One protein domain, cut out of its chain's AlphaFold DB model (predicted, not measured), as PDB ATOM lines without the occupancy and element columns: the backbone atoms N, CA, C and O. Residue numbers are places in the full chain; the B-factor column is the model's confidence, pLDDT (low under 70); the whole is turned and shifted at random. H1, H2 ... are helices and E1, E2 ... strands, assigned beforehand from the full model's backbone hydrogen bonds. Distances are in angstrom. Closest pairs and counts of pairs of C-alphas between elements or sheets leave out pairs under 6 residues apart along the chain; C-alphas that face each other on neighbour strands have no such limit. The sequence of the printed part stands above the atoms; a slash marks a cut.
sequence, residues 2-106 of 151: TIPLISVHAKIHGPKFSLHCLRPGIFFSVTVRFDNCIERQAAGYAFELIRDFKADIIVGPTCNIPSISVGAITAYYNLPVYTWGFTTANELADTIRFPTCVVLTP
ATOM      1  N   THR A   2     -12.840 124.297   8.309       29.52
ATOM      2  CA  THR A   2     -11.405 124.522   8.519       29.52
ATOM      3  C   THR A   2     -11.095 124.243   9.983       29.52
ATOM      4  O   THR A   2     -11.312 125.090  10.843       29.52
ATOM      5  N   ILE A   3     -10.655 123.022  10.282       38.16
ATOM      6  CA  ILE A   3     -10.057 122.723  11.582       38.16
ATOM      7  C   ILE A   3      -8.733 123.510  11.613       38.16
ATOM      8  O   ILE A   3      -7.941 123.367  10.679       38.16
ATOM      9  N   PRO A   4      -8.494 124.392  12.599       33.09
ATOM     10  CA  PRO A   4      -7.232 125.109  12.706       33.09
ATOM     11  C   PRO A   4      -6.164 124.107  13.144       33.09
ATOM     12  O   PRO A   4      -6.070 123.733  14.310       33.09
ATOM     13  N   LEU A   5      -5.397 123.610  12.182       42.03
ATOM     14  CA  LEU A   5      -4.404 122.569  12.403       42.03
ATOM     15  C   LEU A   5      -3.041 123.235  12.573       42.03
ATOM     16  O   LEU A   5      -2.333 123.548  11.620       42.03
ATOM     17  N   ILE A   6      -2.737 123.550  13.828       39.59
ATOM     18  CA  ILE A   6      -1.504 124.204  14.252       39.59
ATOM     19  C   ILE A   6      -0.354 123.196  14.111       39.59
ATOM     20  O   ILE A   6      -0.295 122.218  14.856       39.59
ATOM     21  N   SER A   7       0.567 123.435  13.175       42.75
ATOM     22  CA  SER A   7       1.885 122.798  13.202       42.75
ATOM     23  C   SER A   7       2.808 123.663  14.067       42.75
ATOM     24  O   SER A   7       3.175 124.769  13.667       42.75
ATOM     25  N   VAL A   8       3.071 123.239  15.307       41.47
ATOM     26  CA  VAL A   8       3.930 123.962  16.259       41.47
ATOM     27  C   VAL A   8       5.359 123.496  16.035       41.47
ATOM     28  O   VAL A   8       5.739 122.389  16.396       41.47
ATOM     29  N   HIS A   9       6.185 124.351  15.457       49.84
ATOM     30  CA  HIS A   9       7.623 124.149  15.481       49.84
ATOM     31  C   HIS A   9       8.193 124.764  16.770       49.84
ATOM     32  O   HIS A   9       7.832 125.895  17.057       49.84
ATOM     33  N   ALA A  10       9.045 124.097  17.556       44.31
ATOM     34  CA  ALA A  10       9.689 124.718  18.723       44.31
ATOM     35  C   ALA A  10      11.205 124.797  18.510       44.31
ATOM     36  O   ALA A  10      11.889 123.782  18.542       44.31
ATOM     37  N   LYS A  11      11.728 126.008  18.307       45.28
ATOM     38  CA  LYS A  11      13.167 126.259  18.179       45.28
ATOM     39  C   LYS A  11      13.740 126.770  19.496       45.28
ATOM     40  O   LYS A  11      13.223 127.745  20.043       45.28
ATOM     41  N   ILE A  12      14.820 126.157  19.978       50.41
ATOM     42  CA  ILE A  12      15.389 126.385  21.323       50.41
ATOM     43  C   ILE A  12      16.231 127.686  21.398       50.41
ATOM     44  O   ILE A  12      16.809 128.002  22.436       50.41
ATOM     45  N   HIS A  13      16.306 128.490  20.329       40.44
ATOM     46  CA  HIS A  13      17.005 129.787  20.310       40.44
ATOM     47  C   HIS A  13      16.228 130.846  19.495       40.44
ATOM     48  O   HIS A  13      16.312 130.884  18.266       40.44
ATOM     49  N   GLY A  14      15.481 131.728  20.177       40.66
ATOM     50  CA  GLY A  14      14.754 132.870  19.589       40.66
ATOM     51  C   GLY A  14      13.709 133.478  20.547       40.66
ATOM     52  O   GLY A  14      13.413 132.857  21.561       40.66
ATOM     53  N   PRO A  15      13.189 134.698  20.303       43.25
ATOM     54  CA  PRO A  15      12.611 135.572  21.333       43.25
ATOM     55  C   PRO A  15      11.263 135.088  21.891       43.25
ATOM     56  O   PRO A  15      10.517 134.378  21.230       43.25
ATOM     57  N   LYS A  16      10.843 135.631  23.038       48.06
ATOM     58  CA  LYS A  16      10.877 134.955  24.341       48.06
ATOM     59  C   LYS A  16       9.427 134.723  24.789       48.06
ATOM     60  O   LYS A  16       8.770 135.681  25.184       48.06
ATOM     61  N   PHE A  17       8.939 133.486  24.786       48.94
ATOM     62  CA  PHE A  17       7.803 133.122  25.639       48.94
ATOM     63  C   PHE A  17       8.349 132.618  26.977       48.94
ATOM     64  O   PHE A  17       9.087 131.636  27.020       48.94
ATOM     65  N   SER A  18       8.023 133.314  28.069       46.50
ATOM     66  CA  SER A  18       8.357 132.880  29.429       46.50
ATOM     67  C   SER A  18       7.248 131.967  29.943       46.50
ATOM     68  O   SER A  18       6.258 132.446  30.495       46.50
ATOM     69  N   LEU A  19       7.392 130.653  29.763       53.78
ATOM     70  CA  LEU A  19       6.545 129.696  30.475       53.78
ATOM     71  C   LEU A  19       7.033 129.574  31.923       53.78
ATOM     72  O   LEU A  19       8.156 129.152  32.178       53.78
ATOM     73  N   HIS A  20       6.156 129.914  32.866       51.88
ATOM     74  CA  HIS A  20       6.441 130.043  34.302       51.88
ATOM     75  C   HIS A  20       6.842 128.721  35.005       51.88
ATOM     76  O   HIS A  20       7.241 128.748  36.165       51.88
ATOM     77  N   CYS A  21       6.767 127.573  34.314       59.88
ATOM     78  CA  CYS A  21       7.067 126.235  34.852       59.88
ATOM     79  C   CYS A  21       8.265 125.524  34.187       59.88
ATOM     80  O   CYS A  21       8.539 124.372  34.512       59.88
ATOM     81  N   LEU A  22       8.972 126.165  33.249       63.38
ATOM     82  CA  LEU A  22      10.148 125.583  32.584       63.38
ATOM     83  C   LEU A  22      11.445 126.170  33.157       63.38
ATOM     84  O   LEU A  22      11.456 127.281  33.686       63.38
ATOM     85  N   ARG A  23      12.544 125.402  33.078       52.47
ATOM     86  CA  ARG A  23      13.862 125.789  33.614       52.47
ATOM     87  C   ARG A  23      14.223 127.216  33.150       52.47
ATOM     88  O   ARG A  23      14.196 127.469  31.943       52.47
ATOM     89  N   PRO A  24      14.603 128.129  34.065       60.22
ATOM     90  CA  PRO A  24      15.012 129.480  33.698       60.22
ATOM     91  C   PRO A  24      16.145 129.457  32.663       60.22
ATOM     92  O   PRO A  24      17.121 128.727  32.831       60.22
ATOM     93  N   GLY A  25      16.015 130.253  31.597       67.44
ATOM     94  CA  GLY A  25      17.042 130.404  30.556       67.44
ATOM     95  C   GLY A  25      16.804 129.640  29.248       67.44
ATOM     96  O   GLY A  25      17.628 129.757  28.344       67.44
ATOM     97  N   ILE A  26      15.695 128.904  29.106       69.25
ATOM     98  CA  ILE A  26      15.279 128.298  27.829       69.25
ATOM     99  C   ILE A  26      14.257 129.209  27.140       69.25
ATOM    100  O   ILE A  26      13.274 129.619  27.757       69.25
ATOM    101  N   PHE A  27      14.477 129.508  25.858       70.38
ATOM    102  CA  PHE A  27      13.549 130.284  25.033       70.38
ATOM    103  C   PHE A  27      13.055 129.445  23.860       70.38
ATOM    104  O   PHE A  27      13.851 128.800  23.183       70.38
ATOM    105  N   PHE A  28      11.747 129.485  23.614       74.81
ATOM    106  CA  PHE A  28      11.114 128.793  22.496       74.81
ATOM    107  C   PHE A  28      10.671 129.805  21.445       74.81
ATOM    108  O   PHE A  28       9.996 130.783  21.769       74.81
ATOM    109  N   SER A  29      11.010 129.541  20.188       76.44
ATOM    110  CA  SER A  29      10.464 130.243  19.031       76.44
ATOM    111  C   SER A  29       9.538 129.313  18.263       76.44
ATOM    112  O   SER A  29       9.919 128.188  17.938       76.44
ATOM    113  N   VAL A  30       8.324 129.798  17.991       82.62
ATOM    114  CA  VAL A  30       7.292 129.030  17.298       82.62
ATOM    115  C   VAL A  30       7.049 129.558  15.896       82.62
ATOM    116  O   VAL A  30       6.736 130.731  15.717       82.62
ATOM    117  N   THR A  31       7.177 128.675  14.904       81.12
ATOM    118  CA  THR A  31       6.825 128.950  13.504       81.12
ATOM    119  C   THR A  31       5.701 128.020  13.083       81.12
ATOM    120  O   THR A  31       5.795 126.814  13.291       81.12
ATOM    121  N   VAL A  32       4.645 128.587  12.495       86.12
ATOM    122  CA  VAL A  32       3.454 127.840  12.075       86.12
ATOM    123  C   VAL A  32       3.331 127.869  10.554       86.12
ATOM    124  O   VAL A  32       3.534 128.907   9.915       86.12
ATOM    125  N   ARG A  33       2.999 126.715   9.972       85.94
ATOM    126  CA  ARG A  33       2.625 126.544   8.563       85.94
ATOM    127  C   ARG A  33       1.325 125.749   8.494       85.94
ATOM    128  O   ARG A  33       1.092 124.883   9.334       85.94
ATOM    129  N   PHE A  34       0.493 126.062   7.504       88.88
ATOM    130  CA  PHE A  34      -0.800 125.416   7.292       88.88
ATOM    131  C   PHE A  34      -0.759 124.645   5.980       88.88
ATOM    132  O   PHE A  34      -0.760 125.249   4.913       88.88
ATOM    133  N   ASP A  35      -0.711 123.319   6.068       86.12
ATOM    134  CA  ASP A  35      -0.709 122.439   4.896       86.12
ATOM    135  C   ASP A  35      -2.112 122.156   4.336       86.12
ATOM    136  O   ASP A  35      -2.231 121.571   3.262       86.12
ATOM    137  N   ASN A  36      -3.176 122.540   5.058       88.69
ATOM    138  CA  ASN A  36      -4.578 122.259   4.730       88.69
ATOM    139  C   ASN A  36      -4.843 120.792   4.337       88.69
ATOM    140  O   ASN A  36      -5.656 120.515   3.456       88.69
ATOM    141  N   CYS A  37      -4.150 119.852   4.984       86.94
ATOM    142  CA  CYS A  37      -4.190 118.423   4.682       86.94
ATOM    143  C   CYS A  37      -3.761 118.050   3.249       86.94
ATOM    144  O   CYS A  37      -4.035 116.948   2.771       86.94
ATOM    145  N   ILE A  38      -3.039 118.947   2.570       90.31
ATOM    146  CA  ILE A  38      -2.468 118.736   1.243       90.31
ATOM    147  C   ILE A  38      -1.035 118.241   1.403       90.31
ATOM    148  O   ILE A  38      -0.131 118.984   1.789       90.31
ATOM    149  N   GLU A  39      -0.812 116.990   1.009       91.25
ATOM    150  CA  GLU A  39       0.479 116.306   1.103       91.25
ATOM    151  C   GLU A  39       1.649 117.134   0.545       91.25
ATOM    152  O   GLU A  39       2.654 117.346   1.222       91.25
ATOM    153  N   ARG A  40       1.494 117.669  -0.674       94.00
ATOM    154  CA  ARG A  40       2.533 118.471  -1.340       94.00
ATOM    155  C   ARG A  40       2.944 119.691  -0.513       94.00
ATOM    156  O   ARG A  40       4.117 120.057  -0.505       94.00
ATOM    157  N   GLN A  41       1.980 120.343   0.138       92.75
ATOM    158  CA  GLN A  41       2.250 121.518   0.964       92.75
ATOM    159  C   GLN A  41       2.960 121.109   2.252       92.75
ATOM    160  O   GLN A  41       3.981 121.701   2.586       92.75
ATOM    161  N   ALA A  42       2.482 120.055   2.916       93.06
ATOM    162  CA  ALA A  42       3.096 119.528   4.130       93.06
ATOM    163  C   ALA A  42       4.562 119.135   3.915       93.06
ATOM    164  O   ALA A  42       5.428 119.546   4.684       93.06
ATOM    165  N   ALA A  43       4.854 118.410   2.830       94.19
ATOM    166  CA  ALA A  43       6.216 118.027   2.479       94.19
ATOM    167  C   ALA A  43       7.112 119.258   2.255       94.19
ATOM    168  O   ALA A  43       8.186 119.356   2.845       94.19
ATOM    169  N   GLY A  44       6.653 120.227   1.453       93.88
ATOM    170  CA  GLY A  44       7.402 121.459   1.186       93.88
ATOM    171  C   GLY A  44       7.670 122.279   2.449       93.88
ATOM    172  O   GLY A  44       8.803 122.692   2.689       93.88
ATOM    173  N   TYR A  45       6.653 122.455   3.294       93.94
ATOM    174  CA  TYR A  45       6.792 123.176   4.557       93.94
ATOM    175  C   TYR A  45       7.676 122.440   5.561       93.94
ATOM    176  O   TYR A  45       8.431 123.091   6.274       93.94
ATOM    177  N   ALA A  46       7.655 121.106   5.601       92.81
ATOM    178  CA  ALA A  46       8.590 120.351   6.429       92.81
ATOM    179  C   ALA A  46      10.042 120.611   6.002       92.81
ATOM    180  O   ALA A  46      10.884 120.890   6.854       92.81
ATOM    181  N   PHE A  47      10.335 120.615   4.696       93.50
ATOM    182  CA  PHE A  47      11.666 120.985   4.205       93.50
ATOM    183  C   PHE A  47      12.049 122.424   4.572       93.50
ATOM    184  O   PHE A  47      13.153 122.630   5.075       93.50
ATOM    185  N   GLU A  48      11.156 123.397   4.370       92.62
ATOM    186  CA  GLU A  48      11.368 124.805   4.747       92.62
ATOM    187  C   GLU A  48      11.683 124.937   6.249       92.62
ATOM    188  O   GLU A  48      12.662 125.574   6.645       92.62
ATOM    189  N   LEU A  49      10.900 124.276   7.104       90.50
ATOM    190  CA  LEU A  49      11.083 124.313   8.554       90.50
ATOM    191  C   LEU A  49      12.428 123.701   8.973       90.50
ATOM    192  O   LEU A  49      13.148 124.281   9.788       90.50
ATOM    193  N   ILE A  50      12.805 122.562   8.390       92.12
ATOM    194  CA  ILE A  50      14.067 121.874   8.696       92.12
ATOM    195  C   ILE A  50      15.272 122.673   8.191       92.12
ATOM    196  O   ILE A  50      16.237 122.869   8.930       92.12
ATOM    197  N   ARG A  51      15.240 123.145   6.942       91.19
ATOM    198  CA  ARG A  51      16.402 123.753   6.276       91.19
ATOM    199  C   ARG A  51      16.569 125.231   6.604       91.19
ATOM    200  O   ARG A  51      17.669 125.640   6.978       91.19
ATOM    201  N   ASP A  52      15.495 126.006   6.501       91.44
ATOM    202  CA  ASP A  52      15.561 127.467   6.572       91.44
ATOM    203  C   ASP A  52      15.359 127.941   8.009       91.44
ATOM    204  O   ASP A  52      16.140 128.737   8.538       91.44
ATOM    205  N   PHE A  53      14.358 127.377   8.691       87.69
ATOM    206  CA  PHE A  53      14.084 127.703  10.090       87.69
ATOM    207  C   PHE A  53      14.944 126.912  11.071       87.69
ATOM    208  O   PHE A  53      14.995 127.301  12.237       87.69
ATOM    209  N   LYS A  54      15.705 125.905  10.614       89.50
ATOM    210  CA  LYS A  54      16.564 125.041  11.448       89.50
ATOM    211  C   LYS A  54      15.783 124.457  12.612       89.50
ATOM    212  O   LYS A  54      16.054 124.762  13.773       89.50
ATOM    213  N   ALA A  55      14.760 123.707  12.244       86.94
ATOM    214  CA  ALA A  55      13.854 123.109  13.183       86.94
ATOM    215  C   ALA A  55      14.537 122.114  14.131       86.94
ATOM    216  O   ALA A  55      15.283 121.267  13.659       86.94
ATOM    217  N   ASP A  56      14.238 122.172  15.436       89.38
ATOM    218  CA  ASP A  56      14.652 121.141  16.407       89.38
ATOM    219  C   ASP A  56      13.617 119.995  16.527       89.38
ATOM    220  O   ASP A  56      13.970 118.836  16.721       89.38
ATOM    221  N   ILE A  57      12.324 120.318  16.412       89.88
ATOM    222  CA  ILE A  57      11.176 119.404  16.557       89.88
ATOM    223  C   ILE A  57      10.000 119.868  15.695       89.88
ATOM    224  O   ILE A  57       9.667 121.052  15.692       89.88
ATOM    225  N   ILE A  58       9.318 118.963  14.998       91.75
ATOM    226  CA  ILE A  58       8.067 119.287  14.296       91.75
ATOM    227  C   ILE A  58       6.896 118.724  15.105       91.75
ATOM    228  O   ILE A  58       6.880 117.545  15.430       91.75
ATOM    229  N   VAL A  59       5.908 119.550  15.442       92.00
ATOM    230  CA  VAL A  59       4.634 119.082  16.010       92.00
ATOM    231  C   VAL A  59       3.560 119.287  14.959       92.00
ATOM    232  O   VAL A  59       3.315 120.412  14.547       92.00
ATOM    233  N   GLY A  60       2.922 118.210  14.527       86.88
ATOM    234  CA  GLY A  60       2.164 118.114  13.285       86.88
ATOM    235  C   GLY A  60       2.892 117.213  12.278       86.88
ATOM    236  O   GLY A  60       4.017 116.796  12.547       86.88
ATOM    237  N   PRO A  61       2.306 116.912  11.108       90.88
ATOM    238  CA  PRO A  61       0.984 117.299  10.614       90.88
ATOM    239  C   PRO A  61      -0.162 116.608  11.359       90.88
ATOM    240  O   PRO A  61       0.031 115.912  12.355       90.88
ATOM    241  N   THR A  62      -1.381 116.866  10.902       89.44
ATOM    242  CA  THR A  62      -2.601 116.489  11.636       89.44
ATOM    243  C   THR A  62      -3.592 115.663  10.836       89.44
ATOM    244  O   THR A  62      -4.657 115.306  11.328       89.44
ATOM    245  N   CYS A  63      -3.223 115.351   9.603       90.25
ATOM    246  CA  CYS A  63      -3.951 114.497   8.684       90.25
ATOM    247  C   CYS A  63      -3.041 113.332   8.288       90.25
ATOM    248  O   CYS A  63      -1.816 113.492   8.253       90.25
ATOM    249  N   ASN A  64      -3.628 112.174   7.985       92.19
ATOM    250  CA  ASN A  64      -2.891 110.930   7.758       92.19
ATOM    251  C   ASN A  64      -1.830 111.044   6.651       92.19
ATOM    252  O   ASN A  64      -0.647 110.884   6.940       92.19
ATOM    253  N   ILE A  65      -2.208 111.394   5.412       92.62
ATOM    254  CA  ILE A  65      -1.244 111.436   4.291       92.62
ATOM    255  C   ILE A  65      -0.145 112.487   4.503       92.62
ATOM    256  O   ILE A  65       1.024 112.127   4.391       92.62
ATOM    257  N   PRO A  66      -0.446 113.752   4.870       93.38
ATOM    258  CA  PRO A  66       0.596 114.712   5.233       93.38
ATOM    259  C   PRO A  66       1.590 114.162   6.257       93.38
ATOM    260  O   PRO A  66       2.795 114.358   6.120       93.38
ATOM    261  N   SER A  67       1.091 113.452   7.268       94.00
ATOM    262  CA  SER A  67       1.916 112.927   8.355       94.00
ATOM    263  C   SER A  67       2.784 111.760   7.928       94.00
ATOM    264  O   SER A  67       3.920 111.675   8.373       94.00
ATOM    265  N   ILE A  68       2.299 110.917   7.019       94.50
ATOM    266  CA  ILE A  68       3.095 109.856   6.397       94.50
ATOM    267  C   ILE A  68       4.279 110.474   5.638       94.50
ATOM    268  O   ILE A  68       5.429 110.066   5.824       94.50
ATOM    269  N   SER A  69       4.026 111.512   4.840       94.56
ATOM    270  CA  SER A  69       5.067 112.148   4.023       94.56
ATOM    271  C   SER A  69       6.065 112.933   4.877       94.56
ATOM    272  O   SER A  69       7.275 112.817   4.679       94.56
ATOM    273  N   VAL A  70       5.599 113.678   5.884       95.06
ATOM    274  CA  VAL A  70       6.485 114.385   6.826       95.06
ATOM    275  C   VAL A  70       7.227 113.414   7.748       95.06
ATOM    276  O   VAL A  70       8.401 113.643   8.037       95.06
ATOM    277  N   GLY A  71       6.609 112.305   8.153       95.12
ATOM    278  CA  GLY A  71       7.251 111.233   8.915       95.12
ATOM    279  C   GLY A  71       8.469 110.665   8.188       95.12
ATOM    280  O   GLY A  71       9.541 110.548   8.774       95.12
ATOM    281  N   ALA A  72       8.352 110.407   6.883       95.25
ATOM    282  CA  ALA A  72       9.479 109.938   6.073       95.25
ATOM    283  C   ALA A  72      10.602 110.988   5.954       95.25
ATOM    284  O   ALA A  72      11.784 110.663   6.077       95.25
ATOM    285  N   ILE A  73      10.246 112.262   5.746       95.19
ATOM    286  CA  ILE A  73      11.219 113.365   5.664       95.19
ATOM    287  C   ILE A  73      11.973 113.510   6.991       95.19
ATOM    288  O   ILE A  73      13.197 113.603   7.014       95.19
ATOM    289  N   THR A  74      11.253 113.532   8.107       95.00
ATOM    290  CA  THR A  74      11.830 113.739   9.443       95.00
ATOM    291  C   THR A  74      12.669 112.553   9.907       95.00
ATOM    292  O   THR A  74      13.720 112.776  10.510       95.00
ATOM    293  N   ALA A  75      12.299 111.326   9.529       95.75
ATOM    294  CA  ALA A  75      13.130 110.140   9.725       95.75
ATOM    295  C   ALA A  75      14.500 110.280   9.038       95.75
ATOM    296  O   ALA A  75      15.524 109.978   9.646       95.75
ATOM    297  N   TYR A  76      14.544 110.811   7.807       95.44
ATOM    298  CA  TYR A  76      15.804 111.054   7.095       95.44
ATOM    299  C   TYR A  76      16.705 112.073   7.810       95.44
ATOM    300  O   TYR A  76      17.917 111.884   7.895       95.44
ATOM    301  N   TYR A  77      16.124 113.148   8.348       94.31
ATOM    302  CA  TYR A  77      16.871 114.168   9.093       94.31
ATOM    303  C   TYR A  77      17.138 113.797  10.559       94.31
ATOM    304  O   TYR A  77      17.740 114.598  11.274       94.31
ATOM    305  N   ASN A  78      16.706 112.612  11.006       95.38
ATOM    306  CA  ASN A  78      16.726 112.194  12.408       95.38
ATOM    307  C   ASN A  78      16.114 113.257  13.346       95.38
ATOM    308  O   ASN A  78      16.662 113.582  14.400       95.38
ATOM    309  N   LEU A  79      14.996 113.844  12.916       93.62
ATOM    310  CA  LEU A  79      14.312 114.928  13.609       93.62
ATOM    311  C   LEU A  79      13.009 114.403  14.226       93.62
ATOM    312  O   LEU A  79      12.231 113.763  13.515       93.62
ATOM    313  N   PRO A  80      12.743 114.647  15.522       94.25
ATOM    314  CA  PRO A  80      11.515 114.179  16.147       94.25
ATOM    315  C   PRO A  80      10.288 114.889  15.569       94.25
ATOM    316  O   PRO A  80      10.246 116.124  15.489       94.25
ATOM    317  N   VAL A  81       9.275 114.099  15.215       93.81
ATOM    318  CA  VAL A  81       7.971 114.582  14.759       93.81
ATOM    319  C   VAL A  81       6.859 114.057  15.660       93.81
ATOM    320  O   VAL A  81       6.786 112.865  15.937       93.81
ATOM    321  N   TYR A  82       5.990 114.949  16.129       93.88
ATOM    322  CA  TYR A  82       4.863 114.615  16.996       93.88
ATOM    323  C   TYR A  82       3.562 114.893  16.267       93.88
ATOM    324  O   TYR A  82       3.124 116.041  16.185       93.88
ATOM    325  N   THR A  83       2.938 113.859  15.722       92.31
ATOM    326  CA  THR A  83       1.680 114.016  14.998       92.31
ATOM    327  C   THR A  83       0.505 114.045  15.970       92.31
ATOM    328  O   THR A  83       0.560 113.464  17.054       92.31
ATOM    329  N   TRP A  84      -0.571 114.742  15.610       87.81
ATOM    330  CA  TRP A  84      -1.769 114.847  16.452       87.81
ATOM    331  C   TRP A  84      -3.042 114.938  15.605       87.81
ATOM    332  O   TRP A  84      -2.982 114.866  14.381       87.81
ATOM    333  N   GLY A  85      -4.215 115.075  16.222       87.25
ATOM    334  CA  GLY A  85      -5.473 115.264  15.491       87.25
ATOM    335  C   GLY A  85      -5.936 114.017  14.726       87.25
ATOM    336  O   GLY A  85      -6.111 112.956  15.313       87.25
ATOM    337  N   PHE A  86      -6.162 114.134  13.417       86.56
ATOM    338  CA  PHE A  86      -6.617 113.041  12.543       86.56
ATOM    339  C   PHE A  86      -5.453 112.180  12.019       86.56
ATOM    340  O   PHE A  86      -5.456 111.742  10.869       86.56
ATOM    341  N   THR A  87      -4.445 111.938  12.859       89.75
ATOM    342  CA  THR A  87      -3.353 110.999  12.562       89.75
ATOM    343  C   THR A  87      -3.624 109.654  13.206       89.75
ATOM    344  O   THR A  87      -3.103 109.300  14.258       89.75
ATOM    345  N   THR A  88      -4.536 108.930  12.576       90.94
ATOM    346  CA  THR A  88      -5.130 107.690  13.075       90.94
ATOM    347  C   THR A  88      -4.744 106.468  12.247       90.94
ATOM    348  O   THR A  88      -5.026 105.353  12.672       90.94
ATOM    349  N   ALA A  89      -4.091 106.646  11.096       91.38
ATOM    350  CA  ALA A  89      -3.624 105.544  10.264       91.38
ATOM    351  C   ALA A  89      -2.647 104.655  11.042       91.38
ATOM    352  O   ALA A  89      -1.627 105.140  11.544       91.38
ATOM    353  N   ASN A  90      -2.925 103.350  11.104       91.62
ATOM    354  CA  ASN A  90      -2.045 102.396  11.777       91.62
ATOM    355  C   ASN A  90      -0.633 102.347  11.162       91.62
ATOM    356  O   ASN A  90       0.334 102.080  11.867       91.62
ATOM    357  N   GLU A  91      -0.496 102.691   9.879       91.50
ATOM    358  CA  GLU A  91       0.791 102.825   9.186       91.50
ATOM    359  C   GLU A  91       1.784 103.739   9.924       91.50
ATOM    360  O   GLU A  91       2.980 103.458   9.948       91.50
ATOM    361  N   LEU A  92       1.310 104.805  10.581       92.69
ATOM    362  CA  LEU A  92       2.168 105.735  11.327       92.69
ATOM    363  C   LEU A  92       2.791 105.114  12.589       92.69
ATOM    364  O   LEU A  92       3.722 105.694  13.145       92.69
ATOM    365  N   ALA A  93       2.302 103.954  13.038       91.31
ATOM    366  CA  ALA A  93       2.870 103.203  14.156       91.31
ATOM    367  C   ALA A  93       4.043 102.287  13.741       91.31
ATOM    368  O   ALA A  93       4.656 101.653  14.603       91.31
ATOM    369  N   ASP A  94       4.379 102.212  12.448       93.69
ATOM    370  CA  ASP A  94       5.552 101.477  11.973       93.69
ATOM    371  C   ASP A  94       6.846 102.200  12.382       93.69
ATOM    372  O   ASP A  94       7.327 103.119  11.716       93.69
ATOM    373  N   THR A  95       7.429 101.751  13.493       93.31
ATOM    374  CA  THR A  95       8.671 102.311  14.048       93.31
ATOM    375  C   THR A  95       9.916 102.040  13.199       93.31
ATOM    376  O   THR A  95      10.913 102.742  13.356       93.31
ATOM    377  N   ILE A  96       9.880 101.061  12.287       94.25
ATOM    378  CA  ILE A  96      10.986 100.811  11.354       94.25
ATOM    379  C   ILE A  96      10.959 101.857  10.244       94.25
ATOM    380  O   ILE A  96      12.003 102.380   9.852       94.25
ATOM    381  N   ARG A  97       9.761 102.195   9.761       94.44
ATOM    382  CA  ARG A  97       9.576 103.205   8.718       94.44
ATOM    383  C   ARG A  97       9.636 104.638   9.249       94.44
ATOM    384  O   ARG A  97      10.166 105.512   8.564       94.44
ATOM    385  N   PHE A  98       9.120 104.879  10.452       96.38
ATOM    386  CA  PHE A  98       9.019 106.204  11.065       96.38
ATOM    387  C   PHE A  98       9.682 106.246  12.454       96.38
ATOM    388  O   PHE A  98       9.013 106.501  13.457       96.38
ATOM    389  N   PRO A  99      11.010 106.040  12.546       96.19
ATOM    390  CA  PRO A  99      11.720 105.891  13.822       96.19
ATOM    391  C   PRO A  99      11.699 107.138  14.717       96.19
ATOM    392  O   PRO A  99      11.928 107.036  15.919       96.19
ATOM    393  N   THR A 100      11.443 108.320  14.152       95.94
ATOM    394  CA  THR A 100      11.378 109.590  14.888       95.94
ATOM    395  C   THR A 100       9.953 110.120  15.055       95.94
ATOM    396  O   THR A 100       9.770 111.230  15.562       95.94
ATOM    397  N   CYS A 101       8.950 109.350  14.626       95.19
ATOM    398  CA  CYS A 101       7.550 109.736  14.700       95.19
ATOM    399  C   CYS A 101       6.919 109.278  16.011       95.19
ATOM    400  O   CYS A 101       7.024 108.119  16.409       95.19
ATOM    401  N   VAL A 102       6.226 110.201  16.666       93.88
ATOM    402  CA  VAL A 102       5.408 109.945  17.844       93.88
ATOM    403  C   VAL A 102       3.982 110.362  17.519       93.88
ATOM    404  O   VAL A 102       3.698 111.542  17.312       93.88
ATOM    405  N   VAL A 103       3.073 109.394  17.498       91.62
ATOM    406  CA  VAL A 103       1.647 109.642  17.273       91.62
ATOM    407  C   VAL A 103       0.980 109.923  18.618       91.62
ATOM    408  O   VAL A 103       0.974 109.073  19.505       91.62
ATOM    409  N   LEU A 104       0.432 111.129  18.793       91.25
ATOM    410  CA  LEU A 104      -0.212 111.553  20.048       91.25
ATOM    411  C   LEU A 104      -1.680 111.117  20.163       91.25
ATOM    412  O   LEU A 104      -2.328 111.376  21.177       91.25
ATOM    413  N   THR A 105      -2.220 110.487  19.124       89.12
ATOM    414  CA  THR A 105      -3.617 110.061  19.028       89.12
ATOM    415  C   THR A 105      -3.734 108.543  18.901       89.12
ATOM    416  O   THR A 105      -2.842 107.910  18.339       89.12
ATOM    417  N   PRO A 106      -4.818 107.929  19.411       89.00
ATOM    418  CA  PRO A 106      -5.053 106.505  19.202       89.00
ATOM    419  C   PRO A 106      -5.227 106.217  17.709       89.00
ATOM    420  O   PRO A 106      -5.875 106.981  16.991       89.00
TER     421      PRO A 106
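What this domain is: This is residues 2 to 106 of the 151 residues of the protein "ANF_receptor domain-containing protein" of Cylicostephanus goldi (UniProt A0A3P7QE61). Two helices, H1 and H2, side by side, cover one face of a small, loosely formed wall of short strands, in which residues 58 to 59 bridge the pair E1 and E2 to the pair E3 and E4. The loop of residues 12 to 28 reaches away at one end, and the short H3 sits past E4. The printed part has 105 residues, with three named helices and four named strands in the order E1 E2 H1 H2 E3 H3 E4; E1 and E2 are antiparallel, E3 and E4 parallel. The class is mixed, with 43 residues, under half, in named elements; the whole is compact, radius of gyration of the C-alphas 13.6 A, spanning 39 by 27 by 25 A.

Where its parts are: E1, residues 8 to 11, begins with C-alpha 8 at (3.930, 123.962, 16.259), and E2 is residues 29 to 31. H1, residues 39 to 51, is 18.3 A long, and H2, residues 64 to 76, 18.7 A. E3 is residues 81 to 83, H3 residues 90 to 93, and E4 residues 101 to 103, ending with C-alpha 103 at (1.647, 109.642, 17.273).

How they stand to each other: E1 and E2 form a hairpin, with N 11 and O 29 at 2.9 A. Residues 58 to 59 pair antiparallel with 8 to 9 of E1 and parallel with 81 to 82 of E3. H1 and H2 touch, closest at the C-alphas of Glu 39 and Pro 66, 4.4 A, at a shallow tilt of 30 degrees, the same way. E3, H3 and E4 make a strand-helix-strand unit, parallel neighbour strands with a helix between, its crossover right-handed; N 102 and O 81 are 2.8 A apart. H2 touches H3 with residues 67 to 71 alone, closest at the C-alphas of Ile 68 and Leu 92, 6.5 A. In H1 and H2 every O i to N i+4 pair is within hydrogen-bond range; H3 is too short for one.

The domain as a whole: The C-alphas farthest apart, of Pro 24 and Glu 91, are 38.9 A apart. The printed part has no cut; the links E1 to E2 and H1 to H2 are long. Residues 2 to 26 have pLDDT under 70.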